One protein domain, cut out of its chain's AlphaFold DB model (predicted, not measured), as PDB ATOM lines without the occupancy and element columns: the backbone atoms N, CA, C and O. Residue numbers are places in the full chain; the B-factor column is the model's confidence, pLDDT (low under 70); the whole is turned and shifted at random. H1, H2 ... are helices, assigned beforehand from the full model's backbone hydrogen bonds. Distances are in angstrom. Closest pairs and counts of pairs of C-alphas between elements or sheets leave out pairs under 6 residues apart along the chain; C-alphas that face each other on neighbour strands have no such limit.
ATOM      1  N   GLN A 281     -88.865 -29.291  30.690       80.69
ATOM      2  CA  GLN A 281     -89.373 -27.918  30.564       80.69
ATOM      3  C   GLN A 281     -88.886 -26.975  31.676       80.69
ATOM      4  O   GLN A 281     -88.413 -25.881  31.382       80.69
ATOM      5  N   ARG A 282     -88.911 -27.387  32.954       86.38
ATOM      6  CA  ARG A 282     -88.402 -26.558  34.068       86.38
ATOM      7  C   ARG A 282     -86.897 -26.316  33.957       86.38
ATOM      8  O   ARG A 282     -86.421 -25.236  34.310       86.38
ATOM      9  N   LEU A 283     -86.146 -27.308  33.471       82.44
ATOM     10  CA  LEU A 283     -84.714 -27.167  33.211       82.44
ATOM     11  C   LEU A 283     -84.455 -26.232  32.019       82.44
ATOM     12  O   LEU A 283     -83.604 -25.346  32.123       82.44
ATOM     13  N   ARG A 284     -85.222 -26.367  30.926       84.19
ATOM     14  CA  ARG A 284     -85.194 -25.455  29.771       84.19
ATOM     15  C   ARG A 284     -85.498 -24.022  30.188       84.19
ATOM     16  O   ARG A 284     -84.675 -23.156  29.918       84.19
ATOM     17  N   GLY A 285     -86.585 -23.772  30.921       86.06
ATOM     18  CA  GLY A 285     -86.932 -22.443  31.432       86.06
ATOM     19  C   GLY A 285     -85.806 -21.809  32.258       86.06
ATOM     20  O   GLY A 285     -85.435 -20.658  32.026       86.06
ATOM     21  N   PHE A 286     -85.162 -22.574  33.147       85.50
ATOM     22  CA  PHE A 286     -83.993 -22.084  33.883       85.50
ATOM     23  C   PHE A 286     -82.813 -21.705  32.962       85.50
ATOM     24  O   PHE A 286     -82.200 -20.649  33.140       85.50
ATOM     25  N   ILE A 287     -82.502 -22.539  31.963       87.69
ATOM     26  CA  ILE A 287     -81.436 -22.271  30.981       87.69
ATOM     27  C   ILE A 287     -81.774 -21.030  30.140       87.69
ATOM     28  O   ILE A 287     -80.920 -20.159  29.973       87.69
ATOM     29  N   LEU A 288     -83.019 -20.906  29.674       89.00
ATOM     30  CA  LEU A 288     -83.521 -19.773  28.893       89.00
ATOM     31  C   LEU A 288     -83.421 -18.465  29.690       89.00
ATOM     32  O   LEU A 288     -82.908 -17.475  29.172       89.00
ATOM     33  N   LYS A 289     -83.796 -18.464  30.976       91.44
ATOM     34  CA  LYS A 289     -83.599 -17.310  31.870       91.44
ATOM     35  C   LYS A 289     -82.132 -16.866  31.892       91.44
ATOM     36  O   LYS A 289     -81.853 -15.676  31.779       91.44
ATOM     37  N   GLY A 290     -81.194 -17.809  32.015       89.12
ATOM     38  CA  GLY A 290     -79.755 -17.524  31.992       89.12
ATOM     39  C   GLY A 290     -79.229 -17.061  30.628       89.12
ATOM     40  O   GLY A 290     -78.309 -16.248  30.582       89.12
ATOM     41  N   TYR A 291     -79.816 -17.546  29.532       89.25
ATOM     42  CA  TYR A 291     -79.462 -17.176  28.160       89.25
ATOM     43  C   TYR A 291     -79.907 -15.751  27.804       89.25
ATOM     44  O   TYR A 291     -79.127 -14.986  27.237       89.25
ATOM     45  N   PHE A 292     -81.137 -15.380  28.167       90.75
ATOM     46  CA  PHE A 292     -81.705 -14.067  27.857       90.75
ATOM     47  C   PHE A 292     -81.396 -12.980  28.899       90.75
ATOM     48  O   PHE A 292     -81.645 -11.811  28.622       90.75
ATOM     49  N   ALA A 293     -80.878 -13.308  30.086       90.69
ATOM     50  CA  ALA A 293     -80.572 -12.308  31.110       90.69
ATOM     51  C   ALA A 293     -79.553 -11.254  30.614       90.69
ATOM     52  O   ALA A 293     -78.403 -11.600  30.311       90.69
ATOM     53  N   PRO A 294     -79.911  -9.954  30.581       88.81
ATOM     54  CA  PRO A 294     -78.958  -8.901  30.266       88.81
ATOM     55  C   PRO A 294     -77.821  -8.820  31.290       88.81
ATOM     56  O   PRO A 294     -77.976  -9.132  32.472       88.81
ATOM     57  N   ARG A 295     -76.662  -8.320  30.852       86.75
ATOM     58  CA  ARG A 295     -75.550  -8.000  31.756       86.75
ATOM     59  C   ARG A 295     -75.758  -6.616  32.363       86.75
ATOM     60  O   ARG A 295     -75.381  -5.614  31.761       86.75
ATOM     61  N   PHE A 296     -76.347  -6.571  33.552       83.12
ATOM     62  CA  PHE A 296     -76.510  -5.336  34.320       83.12
ATOM     63  C   PHE A 296     -75.188  -4.874  34.946       83.12
ATOM     64  O   PHE A 296     -74.338  -5.686  35.307       83.12
ATOM     65  N   GLN A 297     -75.027  -3.556  35.087       80.31
ATOM     66  CA  GLN A 297     -73.886  -2.947  35.782       80.31
ATOM     67  C   GLN A 297     -74.081  -2.891  37.309       80.31
ATOM     68  O   GLN A 297     -73.098  -2.822  38.042       80.31
ATOM     69  N   TYR A 298     -75.334  -2.929  37.776       81.75
ATOM     70  CA  TYR A 298     -75.715  -2.809  39.184       81.75
ATOM     71  C   TYR A 298     -76.707  -3.913  39.573       81.75
ATOM     72  O   TYR A 298     -77.657  -4.187  38.831       81.75
ATOM     73  N   ASP A 299     -76.526  -4.495  40.760       81.50
ATOM     74  CA  ASP A 299     -77.342  -5.612  41.260       81.50
ATOM     75  C   ASP A 299     -78.820  -5.231  41.468       81.50
ATOM     76  O   ASP A 299     -79.713  -6.046  41.238       81.50
ATOM     77  N   SER A 300     -79.103  -3.966  41.807       82.88
ATOM     78  CA  SER A 300     -80.469  -3.423  41.894       82.88
ATOM     79  C   SER A 300     -81.259  -3.624  40.600       82.88
ATOM     80  O   SER A 300     -82.449  -3.936  40.621       82.88
ATOM     81  N   ASN A 301     -80.582  -3.492  39.459       86.81
ATOM     82  CA  ASN A 301     -81.217  -3.462  38.146       86.81
ATOM     83  C   ASN A 301     -81.358  -4.889  37.598       86.81
ATOM     84  O   ASN A 301     -82.352  -5.194  36.944       86.81
ATOM     85  N   HIS A 302     -80.448  -5.790  37.988       88.31
ATOM     86  CA  HIS A 302     -80.643  -7.235  37.864       88.31
ATOM     87  C   HIS A 302     -81.871  -7.714  38.658       88.31
ATOM     88  O   HIS A 302     -82.691  -8.448  38.115       88.31
ATOM     89  N   ASN A 303     -82.045  -7.270  39.908       89.81
ATOM     90  CA  ASN A 303     -83.196  -7.660  40.729       89.81
ATOM     91  C   ASN A 303     -84.515  -7.106  40.167       89.81
ATOM     92  O   ASN A 303     -85.493  -7.843  40.053       89.81
ATOM     93  N   GLY A 304     -84.525  -5.841  39.734       92.25
ATOM     94  CA  GLY A 304     -85.676  -5.225  39.072       92.25
ATOM     95  C   GLY A 304     -86.051  -5.901  37.748       92.25
ATOM     96  O   GLY A 304     -87.223  -6.207  37.528       92.25
ATOM     97  N   TRP A 305     -85.068  -6.211  36.891       94.00
ATOM     98  CA  TRP A 305     -85.303  -7.027  35.694       94.00
ATOM     99  C   TRP A 305     -85.832  -8.409  36.064       94.00
ATOM    100  O   TRP A 305     -86.797  -8.860  35.462       94.00
ATOM    101  N   HIS A 306     -85.255  -9.069  37.071       92.75
ATOM    102  CA  HIS A 306     -85.682 -10.407  37.454       92.75
ATOM    103  C   HIS A 306     -87.135 -10.419  37.948       92.75
ATOM    104  O   HIS A 306     -87.888 -11.288  37.513       92.75
ATOM    105  N   ARG A 307     -87.560  -9.451  38.773       93.69
ATOM    106  CA  ARG A 307     -88.966  -9.298  39.190       93.69
ATOM    107  C   ARG A 307     -89.891  -9.135  37.983       93.69
ATOM    108  O   ARG A 307     -90.854  -9.884  37.852       93.69
ATOM    109  N   ASN A 308     -89.580  -8.206  37.084       95.12
ATOM    110  CA  ASN A 308     -90.437  -7.901  35.935       95.12
ATOM    111  C   ASN A 308     -90.412  -9.019  34.872       95.12
ATOM    112  O   ASN A 308     -91.395  -9.227  34.165       95.12
ATOM    113  N   PHE A 309     -89.324  -9.791  34.800       95.06
ATOM    114  CA  PHE A 309     -89.229 -11.027  34.024       95.06
ATOM    115  C   PHE A 309     -90.117 -12.124  34.621       95.06
ATOM    116  O   PHE A 309     -90.858 -12.759  33.880       95.06
ATOM    117  N   MET A 310     -90.116 -12.318  35.947       94.31
ATOM    118  CA  MET A 310     -91.050 -13.250  36.598       94.31
ATOM    119  C   MET A 310     -92.500 -12.832  36.324       94.31
ATOM    120  O   MET A 310     -93.284 -13.668  35.895       94.31
ATOM    121  N   GLN A 311     -92.835 -11.541  36.466       94.88
ATOM    122  CA  GLN A 311     -94.164 -10.984  36.147       94.88
ATOM    123  C   GLN A 311     -94.624 -11.213  34.702       94.88
ATOM    124  O   GLN A 311     -95.824 -11.231  34.457       94.88
ATOM    125  N   LEU A 312     -93.706 -11.348  33.742       96.31
ATOM    126  CA  LEU A 312     -94.040 -11.619  32.339       96.31
ATOM    127  C   LEU A 312     -94.448 -13.086  32.098       96.31
ATOM    128  O   LEU A 312     -95.123 -13.381  31.111       96.31
ATOM    129  N   PHE A 313     -94.033 -13.984  32.996       96.50
ATOM    130  CA  PHE A 313     -94.235 -15.432  32.916       96.50
ATOM    131  C   PHE A 313     -94.978 -15.999  34.140       96.50
ATOM    132  O   PHE A 313     -94.961 -17.207  34.352       96.50
ATOM    133  N   THR A 314     -95.649 -15.169  34.950       94.00
ATOM    134  CA  THR A 314     -96.554 -15.649  36.012       94.00
ATOM    135  C   THR A 314     -97.922 -16.060  35.473       94.00
ATOM    136  O   THR A 314     -98.578 -16.907  36.073       94.00
ATOM    137  N   VAL A 315     -98.358 -15.481  34.349       94.44
ATOM    138  CA  VAL A 315     -99.633 -15.803  33.694       94.44
ATOM    139  C   VAL A 315     -99.354 -16.529  32.369       94.44
ATOM    140  O   VAL A 315     -98.611 -16.004  31.530       94.44
ATOM    141  N   PRO A 316     -99.941 -17.719  32.133       94.88
ATOM    142  CA  PRO A 316     -99.669 -18.488  30.924       94.88
ATOM    143  C   PRO A 316    -100.122 -17.717  29.679       94.88
ATOM    144  O   PRO A 316    -101.205 -17.134  29.642       94.88
ATOM    145  N   GLY A 317     -99.273 -17.692  28.651       95.06
ATOM    146  CA  GLY A 317     -99.537 -16.981  27.398       95.06
ATOM    147  C   GLY A 317     -99.428 -15.447  27.451       95.06
ATOM    148  O   GLY A 317     -99.578 -14.818  26.405       95.06
ATOM    149  N   GLN A 318     -99.121 -14.820  28.595       95.94
ATOM    150  CA  GLN A 318     -99.018 -13.354  28.718       95.94
ATOM    151  C   GLN A 318     -97.993 -12.744  27.750       95.94
ATOM    152  O   GLN A 318     -98.307 -11.785  27.043       95.94
ATOM    153  N   TYR A 319     -96.805 -13.348  27.640       97.50
ATOM    154  CA  TYR A 319     -95.816 -12.989  26.619       97.50
ATOM    155  C   TYR A 319     -96.408 -13.050  25.201       97.50
ATOM    156  O   TYR A 319     -96.282 -12.096  24.438       97.50
ATOM    157  N   GLN A 320     -97.127 -14.125  24.855       96.94
ATOM    158  CA  GLN A 320     -97.741 -14.267  23.532       96.94
ATOM    159  C   GLN A 320     -98.812 -13.194  23.260       96.94
ATOM    160  O   GLN A 320     -98.904 -12.713  22.130       96.94
ATOM    161  N   VAL A 321     -99.611 -12.813  24.263       97.25
ATOM    162  CA  VAL A 321    -100.597 -11.726  24.144       97.25
ATOM    163  C   VAL A 321     -99.895 -10.406  23.828       97.25
ATOM    164  O   VAL A 321    -100.263  -9.758  22.851       97.25
ATOM    165  N   ILE A 322     -98.843 -10.060  24.575       97.12
ATOM    166  CA  ILE A 322     -98.058  -8.833  24.364       97.12
ATOM    167  C   ILE A 322     -97.430  -8.816  22.962       97.12
ATOM    168  O   ILE A 322     -97.608  -7.854  22.221       97.12
ATOM    169  N   VAL A 323     -96.766  -9.903  22.549       96.56
ATOM    170  CA  VAL A 323     -96.134 -10.012  21.218       96.56
ATOM    171  C   VAL A 323     -97.143  -9.818  20.083       96.56
ATOM    172  O   VAL A 323     -96.853  -9.119  19.112       96.56
ATOM    173  N   LYS A 324     -98.342 -10.406  20.208       96.62
ATOM    174  CA  LYS A 324     -99.427 -10.249  19.226       96.62
ATOM    175  C   LYS A 324    -100.013  -8.836  19.227       96.62
ATOM    176  O   LYS A 324    -100.295  -8.313  18.154       96.62
ATOM    177  N   GLN A 325    -100.195  -8.231  20.401       96.88
ATOM    178  CA  GLN A 325    -100.748  -6.884  20.566       96.88
ATOM    179  C   GLN A 325     -99.828  -5.811  19.969       96.88
ATOM    180  O   GLN A 325    -100.298  -4.924  19.263       96.88
ATOM    181  N   GLU A 326     -98.521  -5.925  20.203       97.69
ATOM    182  CA  GLU A 326     -97.506  -4.993  19.699       97.69
ATOM    183  C   GLU A 326     -97.096  -5.265  18.236       97.69
ATOM    184  O   GLU A 326     -96.286  -4.538  17.659       97.69
ATOM    185  N   GLY A 327     -97.635  -6.325  17.621       97.06
ATOM    186  CA  GLY A 327     -97.340  -6.707  16.238       97.06
ATOM    187  C   GLY A 327     -95.882  -7.115  16.001       97.06
ATOM    188  O   GLY A 327     -95.384  -6.990  14.880       97.06
ATOM    189  N   TRP A 328     -95.170  -7.572  17.035       97.06
ATOM    190  CA  TRP A 328     -93.760  -7.930  16.912       97.06
ATOM    191  C   TRP A 328     -93.566  -9.274  16.206       97.06
ATOM    192  O   TRP A 328     -94.270 -10.253  16.452       97.06
ATOM    193  N   VAL A 329     -92.546  -9.331  15.351       94.69
ATOM    194  CA  VAL A 329     -92.123 -10.553  14.662       94.69
ATOM    195  C   VAL A 329     -90.953 -11.166  15.426       94.69
ATOM    196  O   VAL A 329     -89.929 -10.512  15.616       94.69
ATOM    197  N   ILE A 330     -91.096 -12.425  15.841       94.44
ATOM    198  CA  ILE A 330     -89.995 -13.213  16.408       94.44
ATOM    199  C   ILE A 330     -89.000 -13.495  15.275       94.44
ATOM    200  O   ILE A 330     -89.356 -14.144  14.291       94.44
ATOM    201  N   VAL A 331     -87.763 -13.009  15.406       89.62
ATOM    202  CA  VAL A 331     -86.685 -13.244  14.431       89.62
ATOM    203  C   VAL A 331     -85.680 -14.230  15.036       89.62
ATOM    204  O   VAL A 331     -84.938 -13.850  15.944       89.62
ATOM    205  N   PRO A 332     -85.632 -15.494  14.572       85.62
ATOM    206  CA  PRO A 332     -84.703 -16.484  15.108       85.62
ATOM    207  C   PRO A 332     -83.237 -16.082  14.905       85.62
ATOM    208  O   PRO A 332     -82.858 -15.599  13.839       85.62
ATOM    209  N   GLY A 333     -82.395 -16.340  15.907       78.00
ATOM    210  CA  GLY A 333     -80.935 -16.214  15.794       78.00
ATOM    211  C   GLY A 333     -80.366 -14.794  15.904       78.00
ATOM    212  O   GLY A 333     -79.146 -14.630  15.860       78.00
ATOM    213  N   CYS A 334     -81.193 -13.765  16.092       70.56
ATOM    214  CA  CYS A 334     -80.697 -12.450  16.484       70.56
ATOM    215  C   CYS A 334     -80.291 -12.470  17.964       70.56
ATOM    216  O   CYS A 334     -81.134 -12.676  18.822       70.56
ATOM    217  N   SER A 335     -79.022 -12.204  18.286       76.44
ATOM    218  CA  SER A 335     -78.621 -11.833  19.650       76.44
ATOM    219  C   SER A 335     -78.417 -10.322  19.691       76.44
ATOM    220  O   SER A 335     -77.372  -9.803  19.292       76.44
ATOM    221  N   SER A 336     -79.456  -9.599  20.106       78.19
ATOM    222  CA  SER A 336     -79.392  -8.155  20.311       78.19
ATOM    223  C   SER A 336     -79.022  -7.868  21.764       78.19
ATOM    224  O   SER A 336     -79.673  -8.344  22.694       78.19
ATOM    225  N   GLN A 337     -77.955  -7.094  21.973       83.44
ATOM    226  CA  GLN A 337     -77.616  -6.624  23.316       83.44
ATOM    227  C   GLN A 337     -78.754  -5.760  23.866       83.44
ATOM    228  O   GLN A 337     -79.446  -5.074  23.115       83.44
ATOM    229  N   TRP A 338     -78.931  -5.786  25.184       84.88
ATOM    230  CA  TRP A 338     -79.859  -4.889  25.857       84.88
ATOM    231  C   TRP A 338     -79.392  -3.438  25.665       84.88
ATOM    232  O   TRP A 338     -78.310  -3.076  26.125       84.88
ATOM    233  N   THR A 339     -80.176  -2.633  24.943       74.44
ATOM    234  CA  THR A 339     -79.815  -1.258  24.548       74.44
ATOM    235  C   THR A 339     -80.532  -0.164  25.333       74.44
ATOM    236  O   THR A 339     -80.152   0.999  25.210       74.44
ATOM    237  N   GLU A 340     -81.551  -0.494  26.132       76.12
ATOM    238  CA  GLU A 340     -82.177   0.493  27.016       76.12
ATOM    239  C   GLU A 340     -81.251   0.849  28.182       76.12
ATOM    240  O   GLU A 340     -80.397   0.057  28.592       76.12
ATOM    241  N   ALA A 341     -81.430   2.060  28.714       71.19
ATOM    242  CA  ALA A 341     -80.614   2.576  29.800       71.19
ATOM    243  C   ALA A 341     -80.656   1.625  31.008       71.19
ATOM    244  O   ALA A 341     -81.713   1.243  31.506       71.19
ATOM    245  N   VAL A 342     -79.468   1.207  31.448       67.56
ATOM    246  CA  VAL A 342     -79.283   0.139  32.444       67.56
ATOM    247  C   VAL A 342     -79.591   0.628  33.866       67.56
ATOM    248  O   VAL A 342     -79.377  -0.118  34.812       67.56
ATOM    249  N   ASP A 343     -80.032   1.876  34.038       73.50
ATOM    250  CA  ASP A 343     -80.242   2.583  35.308       73.50
ATOM    251  C   ASP A 343     -81.652   2.407  35.898       73.50
ATOM    252  O   ASP A 343     -81.884   2.798  37.041       73.50
ATOM    253  N   ARG A 344     -82.585   1.791  35.160       80.25
ATOM    254  CA  ARG A 344     -83.936   1.462  35.641       80.25
ATOM    255  C   ARG A 344     -84.284  -0.005  35.420       80.25
ATOM    256  O   ARG A 344     -83.834  -0.630  34.464       80.25
ATOM    257  N   ALA A 345     -85.142  -0.535  36.290       83.56
ATOM    258  CA  ALA A 345     -85.793  -1.822  36.081       83.56
ATOM    259  C   ALA A 345     -86.715  -1.732  34.846       83.56
ATOM    260  O   ALA A 345     -87.645  -0.921  34.857       83.56
ATOM    261  N   PRO A 346     -86.483  -2.514  33.780       90.56
ATOM    262  CA  PRO A 346     -87.283  -2.410  32.566       90.56
ATOM    263  C   PRO A 346     -88.662  -3.035  32.757       90.56
ATOM    264  O   PRO A 346     -88.813  -4.022  33.476       90.56
ATOM    265  N   SER A 347     -89.680  -2.458  32.121       93.88
ATOM    266  CA  SER A 347     -91.062  -2.935  32.241       93.88
ATOM    267  C   SER A 347     -91.240  -4.332  31.620       93.88
ATOM    268  O   SER A 347     -90.483  -4.694  30.714       93.88
ATOM    269  N   PRO A 348     -92.270  -5.106  32.017       94.62
ATOM    270  CA  PRO A 348     -92.590  -6.381  31.364       94.62
ATOM    271  C   PRO A 348     -92.761  -6.255  29.839       94.62
ATOM    272  O   PRO A 348     -92.365  -7.152  29.101       94.62
ATOM    273  N   LEU A 349     -93.265  -5.109  29.358       95.56
ATOM    274  CA  LEU A 349     -93.364  -4.780  27.933       95.56
ATOM    275  C   LEU A 349     -91.980  -4.652  27.269       95.56
ATOM    276  O   LEU A 349     -91.731  -5.280  26.242       95.56
ATOM    277  N   ALA A 350     -91.057  -3.890  27.866       94.75
ATOM    278  CA  ALA A 350     -89.692  -3.745  27.351       94.75
ATOM    279  C   ALA A 350     -88.931  -5.084  27.358       94.75
ATOM    280  O   ALA A 350     -88.253  -5.426  26.386       94.75
ATOM    281  N   ILE A 351     -89.107  -5.885  28.417       95.50
ATOM    282  CA  ILE A 351     -88.558  -7.242  28.511       95.50
ATOM    283  C   ILE A 351     -89.124  -8.127  27.393       95.50
ATOM    284  O   ILE A 351     -88.346  -8.748  26.673       95.50
ATOM    285  N   ALA A 352     -90.442  -8.145  27.176       96.62
ATOM    286  CA  ALA A 352     -91.058  -8.912  26.092       96.62
ATOM    287  C   ALA A 352     -90.523  -8.496  24.706       96.62
ATOM    288  O   ALA A 352     -90.201  -9.356  23.883       96.62
ATOM    289  N   GLY A 353     -90.353  -7.192  24.461       95.75
ATOM    290  CA  GLY A 353     -89.819  -6.673  23.198       95.75
ATOM    291  C   GLY A 353     -88.371  -7.086  22.957       95.75
ATOM    292  O   GLY A 353     -88.009  -7.493  21.852       95.75
ATOM    293  N   TYR A 354     -87.549  -7.058  24.005       95.00
ATOM    294  CA  TYR A 354     -86.188  -7.584  23.973       95.00
ATOM    295  C   TYR A 354     -86.154  -9.099  23.716       95.00
ATOM    296  O   TYR A 354     -85.401  -9.541  22.849       95.00
ATOM    297  N   LEU A 355     -86.976  -9.892  24.408       95.44
ATOM    298  CA  LEU A 355     -87.031 -11.350  24.234       95.44
ATOM    299  C   LEU A 355     -87.460 -11.731  22.809       95.44
ATOM    300  O   LEU A 355     -86.828 -12.575  22.177       95.44
ATOM    301  N   THR A 356     -88.444 -11.019  22.256       95.69
ATOM    302  CA  THR A 356     -88.923 -11.207  20.876       95.69
ATOM    303  C   THR A 356     -87.841 -10.895  19.843       95.69
ATOM    304  O   THR A 356     -87.621 -11.670  18.912       95.69
ATOM    305  N   ARG A 357     -87.111  -9.783  20.029       94.44
ATOM    306  CA  ARG A 357     -85.953  -9.413  19.194       94.44
ATOM    307  C   ARG A 357     -84.784 -10.384  19.329       94.44
ATOM    308  O   ARG A 357     -83.975 -10.461  18.411       94.44
ATOM    309  N   ASN A 358     -84.690 -11.095  20.453       94.06
ATOM    310  CA  ASN A 358     -83.701 -12.148  20.668       94.06
ATOM    311  C   ASN A 358     -84.188 -13.547  20.243       94.06
ATOM    312  O   ASN A 358     -83.499 -14.539  20.466       94.06
ATOM    313  N   GLY A 359     -85.360 -13.637  19.608       95.12
ATOM    314  CA  GLY A 359     -85.860 -14.875  19.024       95.12
ATOM    315  C   GLY A 359     -86.553 -15.832  19.995       95.12
ATOM    316  O   GLY A 359     -86.794 -16.963  19.585       95.12
ATOM    317  N   LEU A 360     -86.903 -15.412  21.224       95.69
ATOM    318  CA  LEU A 360     -87.651 -16.255  22.167       95.69
ATOM    319  C   LEU A 360     -88.990 -16.679  21.543       95.69
ATOM    320  O   LEU A 360     -89.897 -15.858  21.348       95.69
ATOM    321  N   SER A 361     -89.108 -17.970  21.247       96.38
ATOM    322  CA  SER A 361     -90.309 -18.581  20.687       96.38
ATOM    323  C   SER A 361     -91.424 -18.719  21.729       96.38
ATOM    324  O   SER A 361     -91.197 -18.646  22.935       96.38
ATOM    325  N   PHE A 362     -92.656 -18.961  21.273       96.56
ATOM    326  CA  PHE A 362     -93.765 -19.222  22.196       96.56
ATOM    327  C   PHE A 362     -93.582 -20.528  22.988       96.56
ATOM    328  O   PHE A 362     -93.943 -20.564  24.154       96.56
ATOM    329  N   GLN A 363     -92.942 -21.553  22.414       95.06
ATOM    330  CA  GLN A 363     -92.674 -22.805  23.133       95.06
ATOM    331  C   GLN A 363     -91.656 -22.613  24.270       95.06
ATOM    332  O   GLN A 363     -91.832 -23.150  25.359       95.06
ATOM    333  N   GLU A 364     -90.613 -21.816  24.037       95.12
ATOM    334  CA  GLU A 364     -89.632 -21.455  25.069       95.12
ATOM    335  C   GLU A 364     -90.235 -20.516  26.131       95.12
ATOM    336  O   GLU A 364     -89.841 -20.556  27.294       95.12
ATOM    337  N   ALA A 365     -91.212 -19.687  25.752       95.50
ATOM    338  CA  ALA A 365     -92.003 -18.894  26.689       95.50
ATOM    339  C   ALA A 365     -92.902 -19.765  27.589       95.50
ATOM    340  O   ALA A 365     -93.052 -19.452  28.768       95.50
ATOM    341  N   ASP A 366     -93.450 -20.866  27.067       94.38
ATOM    342  CA  ASP A 366     -94.210 -21.841  27.858       94.38
ATOM    343  C   ASP A 366     -93.285 -22.634  28.809       94.38
ATOM    344  O   ASP A 366     -93.613 -22.810  29.983       94.38
ATOM    345  N   ASP A 367     -92.081 -23.020  28.364       93.62
ATOM    346  CA  ASP A 367     -91.052 -23.625  29.232       93.62
ATOM    347  C   ASP A 367     -90.595 -22.657  30.349       93.62
ATOM    348  O   ASP A 367     -90.351 -23.065  31.489       93.62
ATOM    349  N   LEU A 368     -90.507 -21.355  30.045       94.62
ATOM    350  CA  LEU A 368     -90.252 -20.300  31.030       94.62
ATOM    351  C   LEU A 368     -91.401 -20.146  32.031       94.62
ATOM    352  O   LEU A 368     -91.131 -20.033  33.225       94.62
ATOM    353  N   TYR A 369     -92.655 -20.181  31.574       94.81
ATOM    354  CA  TYR A 369     -93.833 -20.172  32.445       94.81
ATOM    355  C   TYR A 369     -93.833 -21.368  33.412       94.81
ATOM    356  O   TYR A 369     -93.962 -21.169  34.618       94.81
ATOM    357  N   GLU A 370     -93.594 -22.592  32.930       93.56
ATOM    358  CA  GLU A 370     -93.526 -23.792  33.783       93.56
ATOM    359  C   GLU A 370     -92.402 -23.712  34.830       93.56
ATOM    360  O   GLU A 370     -92.556 -24.163  35.971       93.56
ATOM    361  N   TRP A 371     -91.269 -23.098  34.475       93.38
ATOM    362  CA  TRP A 371     -90.201 -22.797  35.427       93.38
ATOM    363  C   TRP A 371     -90.626 -21.745  36.471       93.38
ATOM    364  O   TRP A 371     -90.436 -21.975  37.668       93.38
ATOM    365  N   VAL A 372     -91.237 -20.627  36.058       92.88
ATOM    366  CA  VAL A 372     -91.711 -19.565  36.968       92.88
ATOM    367  C   VAL A 372     -92.794 -20.072  37.920       92.88
ATOM    368  O   VAL A 372     -92.697 -19.853  39.130       92.88
ATOM    369  N   ALA A 373     -93.784 -20.803  37.406       91.38
ATOM    370  CA  ALA A 373     -94.852 -21.399  38.197       91.38
ATOM    371  C   ALA A 373     -94.297 -22.359  39.264       91.38
ATOM    372  O   ALA A 373     -94.730 -22.323  40.415       91.38
ATOM    373  N   ALA A 374     -93.285 -23.166  38.923       89.44
ATOM    374  CA  ALA A 374     -92.634 -24.073  39.866       89.44
ATOM    375  C   ALA A 374     -91.856 -23.348  40.980       89.44
ATOM    376  O   ALA A 374     -91.846 -23.824  42.116       89.44
ATOM    377  N   VAL A 375     -91.223 -22.208  40.675       86.94
ATOM    378  CA  VAL A 375     -90.552 -21.365  41.679       86.94
ATOM    379  C   VAL A 375     -91.584 -20.785  42.655       86.94
ATOM    380  O   VAL A 375     -91.477 -21.007  43.859       86.94
ATOM    381  N   LEU A 376     -92.640 -20.145  42.144       86.94
ATOM    382  CA  LEU A 376     -93.663 -19.484  42.970       86.94
ATOM    383  C   LEU A 376     -94.534 -20.464  43.775       86.94
ATOM    384  O   LEU A 376     -94.937 -20.173  44.904       86.94
ATOM    385  N   HIS A 377     -94.796 -21.659  43.240       83.62
ATOM    386  CA  HIS A 377     -95.468 -22.731  43.980       83.62
ATOM    387  C   HIS A 377     -94.619 -23.241  45.161       83.62
ATOM    388  O   HIS A 377     -95.159 -23.798  46.118       83.62
ATOM    389  N   LYS A 378     -93.287 -23.078  45.139       68.12
ATOM    390  CA  LYS A 378     -92.449 -23.458  46.282       68.12
ATOM    391  C   LYS A 378     -92.549 -22.432  47.413       68.12
ATOM    392  O   LYS A 378     -92.803 -22.827  48.551       68.12
ATOM    393  N   ASP A 379     -92.437 -21.146  47.081       66.12
ATOM    394  CA  ASP A 379     -92.501 -20.029  48.039       66.12
ATOM    395  C   ASP A 379     -93.847 -19.962  48.789       66.12
ATOM    396  O   ASP A 379     -93.922 -19.473  49.914       66.12
ATOM    397  N   THR A 380     -94.917 -20.501  48.198       63.03
ATOM    398  CA  THR A 380     -96.256 -20.575  48.812       63.03
ATOM    399  C   THR A 380     -96.500 -21.821  49.671       63.03
ATOM    400  O   THR A 380     -97.468 -21.850  50.430       63.03
ATOM    401  N   MET A 381     -95.648 -22.851  49.581       61.34
ATOM    402  CA  MET A 381     -95.879 -24.167  50.199       61.34
ATOM    403  C   MET A 381     -94.895 -24.534  51.317       61.34
ATOM    404  O   MET A 381     -95.194 -25.445  52.089       61.34
ATOM    405  N   GLY A 382     -93.733 -23.879  51.435       58.88
ATOM    406  CA  GLY A 382     -92.759 -24.270  52.456       58.88
ATOM    407  C   GLY A 382     -91.614 -23.291  52.713       58.88
ATOM    408  O   GLY A 382     -90.748 -23.111  51.864       58.88
ATOM    409  N   GLN A 383     -91.562 -22.832  53.968       47.53
ATOM    410  CA  GLN A 383     -90.598 -21.897  54.568       47.53
ATOM    411  C   GLN A 383     -90.721 -20.432  54.142       47.53
ATOM    412  O   GLN A 383     -91.373 -20.099  53.162       47.53
ATOM    413  N   GLU A 384     -90.154 -19.583  55.004       46.22
ATOM    414  CA  GLU A 384     -90.160 -18.120  55.006       46.22
ATOM    415  C   GLU A 384     -90.043 -17.551  53.588       46.22
ATOM    416  O   GLU A 384     -88.952 -17.456  53.022       46.22
ATOM    417  N   ALA A 385     -91.201 -17.228  52.999       46.16
ATOM    418  CA  ALA A 385     -91.273 -16.667  51.663       46.16
ATOM    419  C   ALA A 385     -90.385 -15.426  51.609       46.16
ATOM    420  O   ALA A 385     -90.386 -14.623  52.544       46.16
ATOM    421  N   ASN A 386     -89.670 -15.233  50.500       47.91
ATOM    422  CA  ASN A 386     -89.031 -13.951  50.259       47.91
ATOM    423  C   ASN A 386     -90.156 -12.917  50.082       47.91
ATOM    424  O   ASN A 386     -90.789 -12.850  49.021       47.91
ATOM    425  N   VAL A 387     -90.476 -12.206  51.169       49.53
ATOM    426  CA  VAL A 387     -91.673 -11.358  51.295       49.53
ATOM    427  C   VAL A 387     -91.685 -10.301  50.188       49.53
ATOM    428  O   VAL A 387     -92.724 -10.063  49.574       49.53
ATOM    429  N   ASP A 388     -90.498  -9.798  49.845       51.19
ATOM    430  CA  ASP A 388     -90.222  -8.820  48.789       51.19
ATOM    431  C   ASP A 388     -90.481  -9.339  47.360       51.19
ATOM    432  O   ASP A 388     -90.546  -8.554  46.418       51.19
ATOM    433  N   ILE A 389     -90.621 -10.655  47.158       50.19
ATOM    434  CA  ILE A 389     -90.986 -11.246  45.859       50.19
ATOM    435  C   ILE A 389     -92.473 -11.597  45.836       50.19
ATOM    436  O   ILE A 389     -93.177 -11.244  44.894       50.19
ATOM    437  N   THR A 390     -92.976 -12.280  46.867       45.91
ATOM    438  CA  THR A 390     -94.332 -12.858  46.823       45.91
ATOM    439  C   THR A 390     -95.420 -11.798  47.015       45.91
ATOM    440  O   THR A 390     -96.379 -11.758  46.240       45.91
ATOM    441  N   SER A 391     -95.261 -10.891  47.987       53.28
ATOM    442  CA  SER A 391     -96.225  -9.799  48.215       53.28
ATOM    443  C   SER A 391     -96.300  -8.858  47.009       53.28
ATOM    444  O   SER A 391     -97.376  -8.429  46.598       53.28
ATOM    445  N   ASP A 392     -95.147  -8.610  46.392       45.84
ATOM    446  CA  ASP A 392     -94.942  -7.655  45.305       45.84
ATOM    447  C   ASP A 392     -95.344  -8.189  43.908       45.84
ATOM    448  O   ASP A 392     -95.376  -7.441  42.920       45.84
ATOM    449  N   LEU A 393     -95.669  -9.484  43.822       50.56
ATOM    450  CA  LEU A 393     -96.308 -10.136  42.674       50.56
ATOM    451  C   LEU A 393     -97.833 -10.229  42.841       50.56
ATOM    452  O   LEU A 393     -98.559 -10.022  41.870       50.56
ATOM    453  N   LEU A 394     -98.325 -10.500  44.056       49.91
ATOM    454  CA  LEU A 394     -99.760 -10.648  44.334       49.91
ATOM    455  C   LEU A 394    -100.547  -9.338  44.170       49.91
ATOM    456  O   LEU A 394    -101.666  -9.365  43.658       49.91
TER     457      LEU A 394
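This is residues 281 to 394 of the 505 residues of an uncharacterized protein of Scleroderma citrinum Foug A (UniProt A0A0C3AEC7). What would one see first? A cluster of crossed helices: the long H5 runs along one edge, H1 crosses it on one side, and H2 and H3 both meet H4 on another. Short H6 sits near the far end of H5 and touches no helix, and residues 326 to 347 swing out in a wide loop between H3 and H4. What is it made of? The printed part has 114 residues with six named helices, H1 to H6 in chain order, no named strand, and is all helix; it is compact, with a radius of gyration of the C-alphas of 13.9 A and spans of 41 by 30 by 25 A.

What does H1 touch? H1, residues 281 to 292, touches H5, residues 362 to 379, about perpendicular at 74 degrees; the closest C-alphas, of Gly 285 and Leu 368, are 4.0 A apart. What touches H4? H2, residues 299 to 312, touches H4, residues 348 to 357, about perpendicular at 85 degrees, with the closest C-alphas, of Asn 308 and Pro 348, 5.3 A apart. H3, residues 318 to 325, touches H4 too, the closest C-alphas being those of Tyr 319 and Ala 352, 6.3 A apart. Where is H6? H6, residues 387 to 394, is close to H2 but not clearly touching, the closest C-alphas being those of Gln 311 and Leu 393, 6.9 A apart. Every O i to N i+4 pair is within hydrogen-bond range in H1, H2, H3, H4 and H5, and 3 of 4 in H6.

Where do the helices lie? H1 begins at C-alpha 281 (-89.373, -27.918, 30.564), and H6 ends at C-alpha 394 (-99.760, -10.648, 44.334). How long are they? From first to last C-alpha H1 is 16.1 A, H2 19.9 A, H3 10.6 A, H4 14.2 A, H5 25.9 A and H6 10.7 A.

How large is it? The C-alphas farthest apart, of Gly 327 and Gln 383, are 41.8 A apart, and the printed part has no cut. Which link is long? The link from H3 to H4, 22 residues, is long. Where is confidence low? The pLDDT is under 70 at residue 342 and residues 378 to 394.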